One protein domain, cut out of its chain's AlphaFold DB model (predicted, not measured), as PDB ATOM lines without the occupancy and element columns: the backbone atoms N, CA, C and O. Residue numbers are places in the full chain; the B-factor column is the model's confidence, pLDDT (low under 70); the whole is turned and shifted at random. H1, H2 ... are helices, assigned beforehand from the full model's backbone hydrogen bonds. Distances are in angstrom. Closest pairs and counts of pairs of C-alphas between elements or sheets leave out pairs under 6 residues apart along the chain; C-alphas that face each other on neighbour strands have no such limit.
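Overview. This is residues 355 to 481 of the 484 residues of an uncharacterized protein of Fragilariopsis cylindrus CCMP1102 (UniProt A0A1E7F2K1). There is little regular structure: long loops run about one long helix, H2, with the short helix H4 near the middle of the whole and close to H2 at Ile 395, the short helices H5 and H6 together towards one end, and H3 by itself towards the other. Residues 425 to 431 stick out. The 127 printed residues have six named helices, H1 to H6, and no named strand: all helix, with 49 residues in named elements. The whole is loose, radius of gyration of the C-alphas 17.4 A, spans 51 by 34 by 24 A.

Arrangement. H1, residues 370 to 373, and H2, residues 386 to 402, are apart. H3, residues 432 to 441, touches no helix. H4, residues 455 to 460, is close but not clearly touching H2; the closest C-alphas, of Ile 458 and Ile 395, are 7.5 A apart. H5, residues 465 to 471, touches H6, residues 476 to 480; the closest C-alphas, of Tyr 468 and Ala 476, are 4.9 A apart. Every O i to N i+4 pair is within hydrogen-bond range in H2, H3, H5 and H6, and 1 of 2 in H4.

Along the chain. H2, 24.9 A long, begins at C-alpha 386 (16.473, 22.891, 56.975); H6 ends at C-alpha 480 (30.340, 34.236, 54.935).

Size, cuts and confidence. The printed part has no cut. The links H1 to H2, H2 to H3 and H3 to H4 are long. Residues 413 to 415 have pLDDT under 70.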
ATOM      1  N   GLU A 355      28.768  29.128  57.488       94.06
ATOM      2  CA  GLU A 355      28.772  27.708  57.141       94.06
ATOM      3  C   GLU A 355      28.740  26.830  58.394       94.06
ATOM      4  O   GLU A 355      27.854  25.996  58.534       94.06
ATOM      5  N   GLU A 356      29.676  27.027  59.323       92.81
ATOM      6  CA  GLU A 356      29.800  26.198  60.525       92.81
ATOM      7  C   GLU A 356      28.616  26.366  61.483       92.81
ATOM      8  O   GLU A 356      28.133  25.375  62.029       92.81
ATOM      9  N   ASN A 357      28.106  27.591  61.642       87.25
ATOM     10  CA  ASN A 357      26.928  27.871  62.468       87.25
ATOM     11  C   ASN A 357      25.661  27.162  61.963       87.25
ATOM     12  O   ASN A 357      24.796  26.809  62.764       87.25
ATOM     13  N   ASN A 358      25.537  26.976  60.646       90.12
ATOM     14  CA  ASN A 358      24.315  26.490  60.004       90.12
ATOM     15  C   ASN A 358      24.498  25.150  59.274       90.12
ATOM     16  O   ASN A 358      23.654  24.768  58.457       90.12
ATOM     17  N   ARG A 359      25.592  24.436  59.544       92.69
ATOM     18  CA  ARG A 359      25.891  23.144  58.927       92.69
ATOM     19  C   ARG A 359      24.911  22.069  59.395       92.69
ATOM     20  O   ARG A 359      24.565  21.991  60.569       92.69
ATOM     21  N   SER A 360      24.515  21.202  58.468       90.94
ATOM     22  CA  SER A 360      23.805  19.956  58.747       90.94
ATOM     23  C   SER A 360      24.715  18.753  58.510       90.94
ATOM     24  O   SER A 360      25.438  18.693  57.514       90.94
ATOM     25  N   ASP A 361      24.644  17.768  59.405       87.31
ATOM     26  CA  ASP A 361      25.358  16.493  59.256       87.31
ATOM     27  C   ASP A 361      24.655  15.537  58.282       87.31
ATOM     28  O   ASP A 361      25.270  14.616  57.740       87.31
ATOM     29  N   ASN A 362      23.357  15.740  58.040       88.19
ATOM     30  CA  ASN A 362      22.615  14.982  57.041       88.19
ATOM     31  C   ASN A 362      22.768  15.630  55.657       88.19
ATOM     32  O   ASN A 362      22.984  16.830  55.555       88.19
ATOM     33  N   MET A 363      22.627  14.848  54.583       89.31
ATOM     34  CA  MET A 363      22.620  15.340  53.191       89.31
ATOM     35  C   MET A 363      21.192  15.508  52.654       89.31
ATOM     36  O   MET A 363      20.917  15.281  51.474       89.31
ATOM     37  N   HIS A 364      20.249  15.846  53.534       87.94
ATOM     38  CA  HIS A 364      18.886  16.121  53.111       87.94
ATOM     39  C   HIS A 364      18.810  17.528  52.515       87.94
ATOM     40  O   HIS A 364      19.225  18.511  53.130       87.94
ATOM     41  N   LEU A 365      18.298  17.590  51.288       88.75
ATOM     42  CA  LEU A 365      18.095  18.824  50.543       88.75
ATOM     43  C   LEU A 365      16.610  19.160  50.561       88.75
ATOM     44  O   LEU A 365      15.771  18.301  50.277       88.75
ATOM     45  N   TYR A 366      16.304  20.406  50.886       83.38
ATOM     46  CA  TYR A 366      14.956  20.887  51.131       83.38
ATOM     47  C   TYR A 366      14.622  22.070  50.218       83.38
ATOM     48  O   TYR A 366      15.511  22.746  49.689       83.38
ATOM     49  N   GLY A 367      13.318  22.299  50.043       81.62
ATOM     50  CA  GLY A 367      12.782  23.512  49.430       81.62
ATOM     51  C   GLY A 367      12.745  23.533  47.900       81.62
ATOM     52  O   GLY A 367      13.044  22.532  47.234       81.62
ATOM     53  N   LYS A 368      12.342  24.688  47.353       82.75
ATOM     54  CA  LYS A 368      12.047  24.950  45.930       82.75
ATOM     55  C   LYS A 368      13.249  24.638  45.040       82.75
ATOM     56  O   LYS A 368      13.102  24.034  43.975       82.75
ATOM     57  N   TYR A 369      14.454  24.963  45.511       89.56
ATOM     58  CA  TYR A 369      15.699  24.776  44.759       89.56
ATOM     59  C   TYR A 369      16.490  23.517  45.155       89.56
ATOM     60  O   TYR A 369      17.633  23.351  44.732       89.56
ATOM     61  N   SER A 370      15.894  22.576  45.901       89.06
ATOM     62  CA  SER A 370      16.548  21.318  46.323       89.06
ATOM     63  C   SER A 370      17.153  20.509  45.165       89.06
ATOM     64  O   SER A 370      18.240  19.942  45.284       89.06
ATOM     65  N   HIS A 371      16.471  20.480  44.019       87.56
ATOM     66  CA  HIS A 371      16.924  19.777  42.820       87.56
ATOM     67  C   HIS A 371      18.181  20.410  42.195       87.56
ATOM     68  O   HIS A 371      19.044  19.673  41.726       87.56
ATOM     69  N   ILE A 372      18.321  21.742  42.250       90.44
ATOM     70  CA  ILE A 372      19.531  22.472  41.827       90.44
ATOM     71  C   ILE A 372      20.633  22.313  42.877       90.44
ATOM     72  O   ILE A 372      21.776  22.031  42.534       90.44
ATOM     73  N   ARG A 373      20.301  22.383  44.175       93.69
ATOM     74  CA  ARG A 373      21.270  22.112  45.253       93.69
ATOM     75  C   ARG A 373      21.937  20.752  45.096       93.69
ATOM     76  O   ARG A 373      23.111  20.601  45.419       93.69
ATOM     77  N   LYS A 374      21.217  19.755  44.581       92.50
ATOM     78  CA  LYS A 374      21.762  18.413  44.345       92.50
ATOM     79  C   LYS A 374      22.903  18.400  43.323       92.50
ATOM     80  O   LYS A 374      23.714  17.480  43.356       92.50
ATOM     81  N   THR A 375      22.967  19.383  42.425       94.25
ATOM     82  CA  THR A 375      24.003  19.472  41.388       94.25
ATOM     83  C   THR A 375      25.228  20.277  41.820       94.25
ATOM     84  O   THR A 375      26.152  20.420  41.025       94.25
ATOM     85  N   LEU A 376      25.240  20.827  43.040       93.25
ATOM     86  CA  LEU A 376      26.351  21.628  43.553       93.25
ATOM     87  C   LEU A 376      27.557  20.768  43.956       93.25
ATOM     88  O   LEU A 376      27.439  19.580  44.263       93.25
ATOM     89  N   ASP A 377      28.728  21.404  43.981       93.56
ATOM     90  CA  ASP A 377      29.978  20.786  44.415       93.56
ATOM     91  C   ASP A 377      30.101  20.778  45.949       93.56
ATOM     92  O   ASP A 377      30.568  21.737  46.567       93.56
ATOM     93  N   TYR A 378      29.716  19.661  46.570       91.94
ATOM     94  CA  TYR A 378      29.851  19.443  48.017       91.94
ATOM     95  C   TYR A 378      31.282  19.109  48.475       91.94
ATOM     96  O   TYR A 378      31.503  18.853  49.657       91.94
ATOM     97  N   SER A 379      32.270  19.087  47.571       91.69
ATOM     98  CA  SER A 379      33.678  19.111  47.988       91.69
ATOM     99  C   SER A 379      34.113  20.515  48.422       91.69
ATOM    100  O   SER A 379      35.019  20.655  49.246       91.69
ATOM    101  N   TYR A 380      33.428  21.544  47.913       90.06
ATOM    102  CA  TYR A 380      33.636  22.943  48.269       90.06
ATOM    103  C   TYR A 380      32.577  23.463  49.257       90.06
ATOM    104  O   TYR A 380      32.928  24.133  50.232       90.06
ATOM    105  N   HIS A 381      31.299  23.138  49.030       92.25
ATOM    106  CA  HIS A 381      30.174  23.549  49.876       92.25
ATOM    107  C   HIS A 381      29.806  22.493  50.929       92.25
ATOM    108  O   HIS A 381      30.044  21.301  50.750       92.25
ATOM    109  N   THR A 382      29.148  22.919  52.009       93.69
ATOM    110  CA  THR A 382      28.509  22.010  52.972       93.69
ATOM    111  C   THR A 382      26.999  21.936  52.761       93.69
ATOM    112  O   THR A 382      26.417  22.785  52.083       93.69
ATOM    113  N   ASN A 383      26.354  20.932  53.359       94.44
ATOM    114  CA  ASN A 383      24.902  20.943  53.467       94.44
ATOM    115  C   ASN A 383      24.460  21.765  54.676       94.44
ATOM    116  O   ASN A 383      25.048  21.680  55.752       94.44
ATOM    117  N   TYR A 384      23.389  22.525  54.498       94.12
ATOM    118  CA  TYR A 384      22.867  23.427  55.515       94.12
ATOM    119  C   TYR A 384      21.655  22.828  56.225       94.12
ATOM    120  O   TYR A 384      20.995  21.929  55.697       94.12
ATOM    121  N   THR A 385      21.346  23.326  57.421       84.81
ATOM    122  CA  THR A 385      20.114  22.972  58.140       84.81
ATOM    123  C   THR A 385      18.873  23.296  57.311       84.81
ATOM    124  O   THR A 385      18.906  24.131  56.403       84.81
ATOM    125  N   PHE A 386      17.756  22.638  57.630       83.50
ATOM    126  CA  PHE A 386      16.473  22.891  56.975       83.50
ATOM    127  C   PHE A 386      16.129  24.385  56.986       83.50
ATOM    128  O   PHE A 386      15.864  24.969  55.936       83.50
ATOM    129  N   GLU A 387      16.213  25.018  58.159       77.31
ATOM    130  CA  GLU A 387      15.886  26.430  58.341       77.31
ATOM    131  C   GLU A 387      16.766  27.335  57.474       77.31
ATOM    132  O   GLU A 387      16.282  28.315  56.906       77.31
ATOM    133  N   ARG A 388      18.049  26.988  57.324       90.19
ATOM    134  CA  ARG A 388      18.978  27.780  56.524       90.19
ATOM    135  C   ARG A 388      18.775  27.592  55.023       90.19
ATOM    136  O   ARG A 388      18.838  28.570  54.284       90.19
ATOM    137  N   GLN A 389      18.444  26.382  54.567       91.19
ATOM    138  CA  GLN A 389      18.063  26.159  53.169       91.19
ATOM    139  C   GLN A 389      16.781  26.920  52.793       91.19
ATOM    140  O   GLN A 389      16.684  27.409  51.670       91.19
ATOM    141  N   MET A 390      15.823  27.076  53.720       83.06
ATOM    142  CA  MET A 390      14.620  27.891  53.474       83.06
ATOM    143  C   MET A 390      14.947  29.385  53.371       83.06
ATOM    144  O   MET A 390      14.407  30.066  52.503       83.06
ATOM    145  N   LEU A 391      15.868  29.898  54.198       80.75
ATOM    146  CA  LEU A 391      16.360  31.274  54.060       80.75
ATOM    147  C   LEU A 391      17.010  31.494  52.688       80.75
ATOM    148  O   LEU A 391      16.706  32.475  52.015       80.75
ATOM    149  N   GLN A 392      17.873  30.570  52.260       92.94
ATOM    150  CA  GLN A 392      18.510  30.628  50.943       92.94
ATOM    151  C   GLN A 392      17.470  30.617  49.813       92.94
ATOM    152  O   GLN A 392      17.594  31.389  48.869       92.94
ATOM    153  N   ASP A 393      16.428  29.782  49.912       90.38
ATOM    154  CA  ASP A 393      15.320  29.781  48.946       90.38
ATOM    155  C   ASP A 393      14.595  31.124  48.883       90.38
ATOM    156  O   ASP A 393      14.275  31.581  47.787       90.38
ATOM    157  N   SER A 394      14.355  31.758  50.033       82.88
ATOM    158  CA  SER A 394      13.740  33.085  50.088       82.88
ATOM    159  C   SER A 394      14.612  34.115  49.376       82.88
ATOM    160  O   SER A 394      14.126  34.791  48.480       82.88
ATOM    161  N   ILE A 395      15.911  34.161  49.698       88.75
ATOM    162  CA  ILE A 395      16.866  35.088  49.072       88.75
ATOM    163  C   ILE A 395      16.887  34.903  47.551       88.75
ATOM    164  O   ILE A 395      16.771  35.871  46.808       88.75
ATOM    165  N   ILE A 396      16.992  33.657  47.078       91.69
ATOM    166  CA  ILE A 396      17.000  33.359  45.641       91.69
ATOM    167  C   ILE A 396      15.674  33.780  44.996       91.69
ATOM    168  O   ILE A 396      15.684  34.349  43.908       91.69
ATOM    169  N   THR A 397      14.540  33.516  45.648       87.38
ATOM    170  CA  THR A 397      13.214  33.877  45.124       87.38
ATOM    171  C   THR A 397      13.067  35.390  44.988       87.38
ATOM    172  O   THR A 397      12.632  35.856  43.937       87.38
ATOM    173  N   ASP A 398      13.481  36.150  46.000       84.62
ATOM    174  CA  ASP A 398      13.425  37.612  45.981       84.62
ATOM    175  C   ASP A 398      14.283  38.170  44.838       84.62
ATOM    176  O   ASP A 398      13.797  38.949  44.022       84.62
ATOM    177  N   MET A 399      15.517  37.676  44.687       89.00
ATOM    178  CA  MET A 399      16.419  38.094  43.607       89.00
ATOM    179  C   MET A 399      15.888  37.749  42.208       89.00
ATOM    180  O   MET A 399      16.105  38.503  41.262       89.00
ATOM    181  N   LEU A 400      15.197  36.615  42.050       88.06
ATOM    182  CA  LEU A 400      14.562  36.246  40.781       88.06
ATOM    183  C   LEU A 400      13.367  37.147  40.453       88.06
ATOM    184  O   LEU A 400      13.136  37.435  39.281       88.06
ATOM    185  N   ASN A 401      12.626  37.595  41.468       83.12
ATOM    186  CA  ASN A 401      11.442  38.438  41.306       83.12
ATOM    187  C   ASN A 401      11.773  39.913  41.027       83.12
ATOM    188  O   ASN A 401      10.906  40.644  40.545       83.12
ATOM    189  N   GLU A 402      12.998  40.360  41.317       83.88
ATOM    190  CA  GLU A 402      13.451  41.726  41.019       83.88
ATOM    191  C   GLU A 402      13.659  41.980  39.518       83.88
ATOM    192  O   GLU A 402      13.536  43.123  39.069       83.88
ATOM    193  N   ALA A 403      13.968  40.942  38.736       83.25
ATOM    194  CA  ALA A 403      14.219  41.081  37.306       83.25
ATOM    195  C   ALA A 403      12.905  41.168  36.512       83.25
ATOM    196  O   ALA A 403      12.024  40.317  36.638       83.25
ATOM    197  N   TYR A 404      12.792  42.173  35.646       81.12
ATOM    198  CA  TYR A 404      11.641  42.350  34.764       81.12
ATOM    199  C   TYR A 404      12.061  42.840  33.379       81.12
ATOM    200  O   TYR A 404      13.004  43.613  33.215       81.12
ATOM    201  N   ILE A 405      11.333  42.387  32.364       80.69
ATOM    202  CA  ILE A 405      11.551  42.749  30.964       80.69
ATOM    203  C   ILE A 405      10.370  43.606  30.532       80.69
ATOM    204  O   ILE A 405       9.231  43.247  30.806       80.69
ATOM    205  N   LEU A 406      10.625  44.727  29.868       76.50
ATOM    206  CA  LEU A 406       9.577  45.515  29.223       76.50
ATOM    207  C   LEU A 406       9.594  45.207  27.727       76.50
ATOM    208  O   LEU A 406      10.662  45.259  27.114       76.50
ATOM    209  N   ASP A 407       8.442  44.857  27.156       73.06
ATOM    210  CA  ASP A 407       8.293  44.738  25.703       73.06
ATOM    211  C   ASP A 407       8.138  46.116  25.025       73.06
ATOM    212  O   ASP A 407       8.108  47.160  25.688       73.06
ATOM    213  N   GLU A 408       8.079  46.131  23.688       74.62
ATOM    214  CA  GLU A 408       7.923  47.363  22.898       74.62
ATOM    215  C   GLU A 408       6.595  48.085  23.190       74.62
ATOM    216  O   GLU A 408       6.492  49.298  22.998       74.62
ATOM    217  N   GLU A 409       5.592  47.362  23.699       78.44
ATOM    218  CA  GLU A 409       4.302  47.901  24.120       78.44
ATOM    219  C   GLU A 409       4.256  48.308  25.609       78.44
ATOM    220  O   GLU A 409       3.251  48.860  26.067       78.44
ATOM    221  N   GLY A 410       5.342  48.099  26.362       72.38
ATOM    222  CA  GLY A 410       5.460  48.426  27.783       72.38
ATOM    223  C   GLY A 410       4.865  47.389  28.743       72.38
ATOM    224  O   GLY A 410       4.708  47.692  29.929       72.38
ATOM    225  N   ASN A 411       4.534  46.181  28.283       75.38
ATOM    226  CA  ASN A 411       4.108  45.089  29.153       75.38
ATOM    227  C   ASN A 411       5.307  44.429  29.839       75.38
ATOM    228  O   ASN A 411       6.410  44.346  29.297       75.38
ATOM    229  N   ILE A 412       5.062  43.923  31.047       75.62
ATOM    230  CA  ILE A 412       6.075  43.263  31.865       75.62
ATOM    231  C   ILE A 412       6.131  41.772  31.515       75.62
ATOM    232  O   ILE A 412       5.208  41.017  31.820       75.62
ATOM    233  N   GLY A 413       7.233  41.345  30.909       69.19
ATOM    234  CA  GLY A 413       7.612  39.949  30.728       69.19
ATOM    235  C   GLY A 413       8.560  39.466  31.828       69.19
ATOM    236  O   GLY A 413       9.391  40.218  32.337       69.19
ATOM    237  N   THR A 414       8.460  38.184  32.180       64.69
ATOM    238  CA  THR A 414       9.324  37.529  33.182       64.69
ATOM    239  C   THR A 414      10.341  36.564  32.566       64.69
ATOM    240  O   THR A 414      11.222  36.067  33.263       64.69
ATOM    241  N   VAL A 415      10.240  36.283  31.262       68.25
ATOM    242  CA  VAL A 415      11.074  35.292  30.569       68.25
ATOM    243  C   VAL A 415      11.625  35.887  29.278       68.25
ATOM    244  O   VAL A 415      10.867  36.267  28.389       68.25
ATOM    245  N   ALA A 416      12.952  35.943  29.169       71.62
ATOM    246  CA  ALA A 416      13.629  36.347  27.942       71.62
ATOM    247  C   ALA A 416      13.527  35.239  26.881       71.62
ATOM    248  O   ALA A 416      13.699  34.060  27.197       71.62
ATOM    249  N   THR A 417      13.309  35.613  25.618       74.81
ATOM    250  CA  THR A 417      13.363  34.670  24.484       74.81
ATOM    251  C   THR A 417      14.764  34.094  24.304       74.81
ATOM    252  O   THR A 417      14.912  32.900  24.054       74.81
ATOM    253  N   ASP A 418      15.781  34.934  24.504       78.06
ATOM    254  CA  ASP A 418      17.195  34.598  24.374       78.06
ATOM    255  C   ASP A 418      17.930  34.997  25.664       78.06
ATOM    256  O   ASP A 418      18.316  36.158  25.824       78.06
ATOM    257  N   PRO A 419      18.094  34.078  26.633       84.44
ATOM    258  CA  PRO A 419      18.692  34.404  27.921       84.44
ATOM    259  C   PRO A 419      20.204  34.632  27.798       84.44
ATOM    260  O   PRO A 419      20.931  33.811  27.234       84.44
ATOM    261  N   TRP A 420      20.692  35.724  28.391       87.12
ATOM    262  CA  TRP A 420      22.115  36.057  28.461       87.12
ATOM    263  C   TRP A 420      22.659  35.884  29.876       87.12
ATOM    264  O   TRP A 420      22.003  36.223  30.857       87.12
ATOM    265  N   ILE A 421      23.906  35.423  29.971       91.81
ATOM    266  CA  ILE A 421      24.691  35.462  31.207       91.81
ATOM    267  C   ILE A 421      25.844  36.435  30.979       91.81
ATOM    268  O   ILE A 421      26.632  36.262  30.048       91.81
ATOM    269  N   VAL A 422      25.944  37.458  31.826       91.31
ATOM    270  CA  VAL A 422      26.976  38.495  31.731       91.31
ATOM    271  C   VAL A 422      27.882  38.414  32.950       91.31
ATOM    272  O   VAL A 422      27.448  38.618  34.080       91.31
ATOM    273  N   PHE A 423      29.162  38.137  32.714       92.00
ATOM    274  CA  PHE A 423      30.180  38.134  33.760       92.00
ATOM    275  C   PHE A 423      30.909  39.475  33.779       92.00
ATOM    276  O   PHE A 423      31.497  39.883  32.778       92.00
ATOM    277  N   THR A 424      30.924  40.142  34.933       90.69
ATOM    278  CA  THR A 424      31.804  41.297  35.147       90.69
ATOM    279  C   THR A 424      33.129  40.817  35.741       90.69
ATOM    280  O   THR A 424      33.159  40.075  36.719       90.69
ATOM    281  N   ALA A 425      34.250  41.222  35.144       90.19
ATOM    282  CA  ALA A 425      35.584  40.786  35.554       90.19
ATOM    283  C   ALA A 425      36.502  41.986  35.804       90.19
ATOM    284  O   ALA A 425      36.421  43.006  35.125       90.19
ATOM    285  N   GLY A 426      37.368  41.877  36.812       88.94
ATOM    286  CA  GLY A 426      38.288  42.942  37.208       88.94
ATOM    287  C   GLY A 426      38.692  42.836  38.674       88.94
ATOM    288  O   GLY A 426      37.960  42.257  39.483       88.94
ATOM    289  N   ALA A 427      39.840  43.417  39.026       89.56
ATOM    290  CA  ALA A 427      40.356  43.415  40.394       89.56
ATOM    291  C   ALA A 427      39.369  44.048  41.398       89.56
ATOM    292  O   ALA A 427      38.442  44.787  41.032       89.56
ATOM    293  N   MET A 428      39.553  43.755  42.685       82.00
ATOM    294  CA  MET A 428      38.844  44.467  43.750       82.00
ATOM    295  C   MET A 428      39.175  45.965  43.652       82.00
ATOM    296  O   MET A 428      40.332  46.330  43.468       82.00
ATOM    297  N   GLY A 429      38.156  46.827  43.694       82.56
ATOM    298  CA  GLY A 429      38.328  48.273  43.499       82.56
ATOM    299  C   GLY A 429      38.438  48.746  42.041       82.56
ATOM    300  O   GLY A 429      38.473  49.946  41.811       82.56
ATOM    301  N   ALA A 430      38.401  47.853  41.041       91.19
ATOM    302  CA  ALA A 430      38.486  48.229  39.619       91.19
ATOM    303  C   ALA A 430      37.247  48.968  39.062       91.19
ATOM    304  O   ALA A 430      37.186  49.248  37.871       91.19
ATOM    305  N   GLY A 431      36.235  49.245  39.892       89.25
ATOM    306  CA  GLY A 431      35.051  50.002  39.479       89.25
ATOM    307  C   GLY A 431      33.961  49.202  38.758       89.25
ATOM    308  O   GLY A 431      33.066  49.819  38.209       89.25
ATOM    309  N   LYS A 432      33.959  47.860  38.792       90.50
ATOM    310  CA  LYS A 432      32.943  47.019  38.106       90.50
ATOM    311  C   LYS A 432      31.496  47.469  38.362       90.50
ATOM    312  O   LYS A 432      30.756  47.731  37.421       90.50
ATOM    313  N   GLY A 433      31.117  47.616  39.635       85.88
ATOM    314  CA  GLY A 433      29.779  48.084  40.009       85.88
ATOM    315  C   GLY A 433      29.511  49.537  39.603       85.88
ATOM    316  O   GLY A 433      28.382  49.873  39.268       85.88
ATOM    317  N   TYR A 434      30.542  50.390  39.579       88.44
ATOM    318  CA  TYR A 434      30.426  51.764  39.084       88.44
ATOM    319  C   TYR A 434      30.174  51.786  37.573       88.44
ATOM    320  O   TYR A 434      29.245  52.446  37.128       88.44
ATOM    321  N   THR A 435      30.929  51.002  36.799       92.56
ATOM    322  CA  THR A 435      30.725  50.855  35.355       92.56
ATOM    323  C   THR A 435      29.326  50.336  35.046       92.56
ATOM    324  O   THR A 435      28.662  50.900  34.188       92.56
ATOM    325  N   MET A 436      28.837  49.317  35.764       90.69
ATOM    326  CA  MET A 436      27.472  48.818  35.557       90.69
ATOM    327  C   MET A 436      26.416  49.884  35.852       90.69
ATOM    328  O   MET A 436      25.504  50.052  35.053       90.69
ATOM    329  N   LYS A 437      26.556  50.642  36.947       87.81
ATOM    330  CA  LYS A 437      25.648  51.760  37.257       87.81
ATOM    331  C   LYS A 437      25.664  52.821  36.163       87.81
ATOM    332  O   LYS A 437      24.602  53.200  35.691       87.81
ATOM    333  N   TYR A 438      26.850  53.219  35.712       93.62
ATOM    334  CA  TYR A 438      27.009  54.184  34.629       93.62
ATOM    335  C   TYR A 438      26.341  53.706  33.329       93.62
ATOM    336  O   TYR A 438      25.606  54.452  32.698       93.62
ATOM    337  N   LEU A 439      26.527  52.434  32.951       93.81
ATOM    338  CA  LEU A 439      25.877  51.862  31.766       93.81
ATOM    339  C   LEU A 439      24.346  51.844  31.873       93.81
ATOM    340  O   LEU A 439      23.668  51.962  30.857       93.81
ATOM    341  N   VAL A 440      23.802  51.687  33.079       90.19
ATOM    342  CA  VAL A 440      22.353  51.742  33.324       90.19
ATOM    343  C   VAL A 440      21.835  53.173  33.275       90.19
ATOM    344  O   VAL A 440      20.810  53.418  32.647       90.19
ATOM    345  N   GLU A 441      22.543  54.114  33.903       91.81
ATOM    346  CA  GLU A 441      22.207  55.544  33.901       91.81
ATOM    347  C   GLU A 441      22.176  56.108  32.473       91.81
ATOM    348  O   GLU A 441      21.239  56.818  32.114       91.81
ATOM    349  N   GLU A 442      23.132  55.705  31.633       95.44
ATOM    350  CA  GLU A 442      23.194  56.069  30.211       95.44
ATOM    351  C   GLU A 442      22.263  55.229  29.314       95.44
ATOM    352  O   GLU A 442      22.235  55.418  28.099       95.44
ATOM    353  N   GLN A 443      21.494  54.292  29.885       88.81
ATOM    354  CA  GLN A 443      20.598  53.372  29.165       88.81
ATOM    355  C   GLN A 443      21.305  52.493  28.113       88.81
ATOM    356  O   GLN A 443      20.690  52.017  27.160       88.81
ATOM    357  N   TRP A 444      22.606  52.246  28.274       92.56
ATOM    358  CA  TRP A 444      23.402  51.388  27.386       92.56
ATOM    359  C   TRP A 444      23.366  49.916  27.787       92.56
ATOM    360  O   TRP A 444      23.754  49.054  26.998       92.56
ATOM    361  N   PHE A 445      22.921  49.614  29.007       90.88
ATOM    362  CA  PHE A 445      22.758  48.247  29.476       90.88
ATOM    363  C   PHE A 445      21.425  48.069  30.218       90.88
ATOM    364  O   PHE A 445      21.192  48.756  31.217       90.88
ATOM    365  N   PRO A 446      20.556  47.136  29.788       87.81
ATOM    366  CA  PRO A 446      19.235  46.939  30.377       87.81
ATOM    367  C   PRO A 446      19.320  46.082  31.648       87.81
ATOM    368  O   PRO A 446      18.766  44.991  31.712       87.81
ATOM    369  N   LEU A 447      20.027  46.564  32.676       86.44
ATOM    370  CA  LEU A 447      20.229  45.823  33.929       86.44
ATOM    371  C   LEU A 447      18.932  45.362  34.623       86.44
ATOM    372  O   LEU A 447      18.972  44.265  35.170       86.44
ATOM    373  N   PRO A 448      17.795  46.095  34.585       85.38
ATOM    374  CA  PRO A 448      16.539  45.609  35.170       85.38
ATOM    375  C   PRO A 448      16.048  44.270  34.597       85.38
ATOM    376  O   PRO A 448      15.333  43.545  35.279       85.38
ATOM    377  N   ALA A 449      16.469  43.911  33.379       86.19
ATOM    378  CA  ALA A 449      16.143  42.632  32.749       86.19
ATOM    379  C   ALA A 449      17.034  41.465  33.220       86.19
ATOM    380  O   ALA A 449      16.848  40.333  32.773       86.19
ATOM    381  N   PHE A 450      18.017  41.717  34.091       89.31
ATOM    382  CA  PHE A 450      18.957  40.714  34.586       89.31
ATOM    383  C   PHE A 450      18.764  40.456  36.076       89.31
ATOM    384  O   PHE A 450      18.648  41.375  36.881       89.31
ATOM    385  N   VAL A 451      18.857  39.183  36.455       90.44
ATOM    386  CA  VAL A 451      19.028  38.782  37.854       90.44
ATOM    387  C   VAL A 451      20.479  39.058  38.249       90.44
ATOM    388  O   VAL A 451      21.407  38.469  37.688       90.44
ATOM    389  N   ILE A 452      20.691  39.971  39.196       89.62
ATOM    390  CA  ILE A 452      22.033  40.359  39.643       89.62
ATOM    391  C   ILE A 452      22.538  39.338  40.660       89.62
ATOM    392  O   ILE A 452      22.051  39.292  41.781       89.62
ATOM    393  N   VAL A 453      23.557  38.554  40.305       91.56
ATOM    394  CA  VAL A 453      24.217  37.621  41.235       91.56
ATOM    395  C   VAL A 453      25.511  38.252  41.754       91.56
ATOM    396  O   VAL A 453      26.571  38.107  41.145       91.56
ATOM    397  N   ASP A 454      25.415  38.974  42.873       88.56
ATOM    398  CA  ASP A 454      26.559  39.583  43.565       88.56
ATOM    399  C   ASP A 454      26.732  38.975  44.970       88.56
ATOM    400  O   ASP A 454      25.876  39.189  45.836       88.56
ATOM    401  N   PRO A 455      27.841  38.254  45.235       89.50
ATOM    402  CA  PRO A 455      28.129  37.713  46.557       89.50
ATOM    403  C   PRO A 455      28.118  38.760  47.678       89.50
ATOM    404  O   PRO A 455      27.748  38.447  48.804       89.50
ATOM    405  N   ASP A 456      28.518  40.008  47.420       86.56
ATOM    406  CA  ASP A 456      28.501  41.044  48.456       86.56
ATOM    407  C   ASP A 456      27.082  41.514  48.799       86.56
ATOM    408  O   ASP A 456      26.813  41.830  49.961       86.56
ATOM    409  N   GLU A 457      26.162  41.529  47.833       88.12
ATOM    410  CA  GLU A 457      24.752  41.843  48.092       88.12
ATOM    411  C   GLU A 457      24.049  40.672  48.788       88.12
ATOM    412  O   GLU A 457      23.376  40.882  49.797       88.12
ATOM    413  N   ILE A 458      24.294  39.431  48.350       92.56
ATOM    414  CA  ILE A 458      23.731  38.229  48.992       92.56
ATOM    415  C   ILE A 458      24.175  38.135  50.461       92.56
ATOM    416  O   ILE A 458      23.356  37.855  51.337       92.56
ATOM    417  N   ARG A 459      25.444  38.446  50.773       91.81
ATOM    418  CA  ARG A 459      25.944  38.486  52.162       91.81
ATOM    419  C   ARG A 459      25.113  39.394  53.059       91.81
ATOM    420  O   ARG A 459      24.853  39.033  54.201       91.81
ATOM    421  N   ARG A 460      24.673  40.551  52.556       87.31
ATOM    422  CA  ARG A 460      23.875  41.517  53.333       87.31
ATOM    423  C   ARG A 460      22.483  41.008  53.683       87.31
ATOM    424  O   ARG A 460      21.874  41.553  54.600       87.31
ATOM    425  N   LEU A 461      22.000  39.991  52.976       87.69
ATOM    426  CA  LEU A 461      20.716  39.349  53.239       87.69
ATOM    427  C   LEU A 461      20.814  38.265  54.324       87.69
ATOM    428  O   LEU A 461      19.786  37.814  54.827       87.69
ATOM    429  N   LEU A 462      22.028  37.877  54.738       85.88
ATOM    430  CA  LEU A 462      22.210  36.963  55.862       85.88
ATOM    431  C   LEU A 462      21.954  37.700  57.191       85.88
ATOM    432  O   LEU A 462      22.577  38.739  57.439       85.88
ATOM    433  N   PRO A 463      21.088  37.176  58.081       81.56
ATOM    434  CA  PRO A 463      20.693  37.867  59.311       81.56
ATOM    435  C   PRO A 463      21.875  38.156  60.246       81.56
ATOM    436  O   PRO A 463      21.875  39.151  60.968       81.56
ATOM    437  N   GLU A 464      22.905  37.317  60.215       80.56
ATOM    438  CA  GLU A 464      24.102  37.458  61.037       80.56
ATOM    439  C   GLU A 464      25.189  38.370  60.449       80.56
ATOM    440  O   GLU A 464      26.148  38.706  61.146       80.56
ATOM    441  N   TYR A 465      25.076  38.805  59.191       87.06
ATOM    442  CA  TYR A 465      26.161  39.538  58.532       87.06
ATOM    443  C   TYR A 465      26.500  40.863  59.223       87.06
ATOM    444  O   TYR A 465      27.673  41.214  59.366       87.06
ATOM    445  N   GLN A 466      25.488  41.564  59.741       79.62
ATOM    446  CA  GLN A 466      25.698  42.796  60.500       79.62
ATOM    447  C   GLN A 466      26.501  42.555  61.787       79.62
ATOM    448  O   GLN A 466      27.283  43.418  62.193       79.62
ATOM    449  N   LEU A 467      26.344  41.384  62.415       77.69
ATOM    450  CA  LEU A 467      27.123  41.002  63.593       77.69
ATOM    451  C   LEU A 467      28.580  40.745  63.209       77.69
ATOM    452  O   LEU A 467      29.470  41.276  63.864       77.69
ATOM    453  N   TYR A 468      28.837  40.036  62.104       83.12
ATOM    454  CA  TYR A 468      30.207  39.848  61.618       83.12
ATOM    455  C   TYR A 468      30.891  41.170  61.264       83.12
ATOM    456  O   TYR A 468      32.056  41.344  61.598       83.12
ATOM    457  N   ILE A 469      30.186  42.122  60.641       86.69
ATOM    458  CA  ILE A 469      30.745  43.458  60.372       86.69
ATOM    459  C   ILE A 469      31.091  44.187  61.673       86.69
ATOM    460  O   ILE A 469      32.115  44.862  61.742       86.69
ATOM    461  N   THR A 470      30.229  44.085  62.685       80.12
ATOM    462  CA  THR A 470      30.399  44.814  63.950       80.12
ATOM    463  C   THR A 470      31.554  44.241  64.772       80.12
ATOM    464  O   THR A 470      32.364  44.998  65.296       80.12
ATOM    465  N   GLU A 471      31.651  42.915  64.844       85.12
ATOM    466  CA  GLU A 471      32.630  42.214  65.678       85.12
ATOM    467  C   GLU A 471      33.970  41.990  64.962       85.12
ATOM    468  O   GLU A 471      35.031  42.041  65.583       85.12
ATOM    469  N   ASN A 472      33.950  41.721  63.653       87.62
ATOM    470  CA  ASN A 472      35.149  41.418  62.875       87.62
ATOM    471  C   ASN A 472      35.039  41.899  61.411       87.62
ATOM    472  O   ASN A 472      34.928  41.084  60.486       87.62
ATOM    473  N   PRO A 473      35.092  43.224  61.173       88.44
ATOM    474  CA  PRO A 473      34.859  43.805  59.850       88.44
ATOM    475  C   PRO A 473      35.840  43.300  58.786       88.44
ATOM    476  O   PRO A 473      35.453  43.124  57.633       88.44
ATOM    477  N   GLU A 474      37.090  43.013  59.163       89.19
ATOM    478  CA  GLU A 474      38.121  42.519  58.241       89.19
ATOM    479  C   GLU A 474      37.854  41.085  57.765       89.19
ATOM    480  O   GLU A 474      38.240  40.715  56.656       89.19
ATOM    481  N   ARG A 475      37.165  40.275  58.581       89.19
ATOM    482  CA  ARG A 475      36.885  38.862  58.289       89.19
ATOM    483  C   ARG A 475      35.434  38.587  57.921       89.19
ATOM    484  O   ARG A 475      35.129  37.464  57.536       89.19
ATOM    485  N   ALA A 476      34.539  39.571  57.970       88.62
ATOM    486  CA  ALA A 476      33.118  39.374  57.675       88.62
ATOM    487  C   ALA A 476      32.868  38.733  56.294       88.62
ATOM    488  O   ALA A 476      32.016  37.852  56.152       88.62
ATOM    489  N   GLY A 477      33.654  39.122  55.282       88.00
ATOM    490  CA  GLY A 477      33.615  38.492  53.960       88.00
ATOM    491  C   GLY A 477      34.122  37.046  53.965       88.00
ATOM    492  O   GLY A 477      33.536  36.187  53.314       88.00
ATOM    493  N   GLU A 478      35.173  36.747  54.734       92.06
ATOM    494  CA  GLU A 478      35.719  35.392  54.892       92.06
ATOM    495  C   GLU A 478      34.722  34.463  55.608       92.06
ATOM    496  O   GLU A 478      34.465  33.356  55.135       92.06
ATOM    497  N   LEU A 479      34.117  34.937  56.702       92.44
ATOM    498  CA  LEU A 479      33.187  34.182  57.550       92.44
ATOM    499  C   LEU A 479      31.881  33.815  56.833       92.44
ATOM    500  O   LEU A 479      31.208  32.871  57.237       92.44
ATOM    501  N   THR A 480      31.535  34.509  55.751       92.50
ATOM    502  CA  THR A 480      30.340  34.236  54.935       92.50
ATOM    503  C   THR A 480      30.660  33.620  53.570       92.50
ATOM    504  O   THR A 480      29.756  33.191  52.860       92.50
ATOM    505  N   ARG A 481      31.944  33.517  53.196       92.12
ATOM    506  CA  ARG A 481      32.401  33.200  51.830       92.12
ATOM    507  C   ARG A 481      31.874  31.891  51.249       92.12
ATOM    508  O   ARG A 481      31.729  31.794  50.044       92.12
TER     509      ARG A 481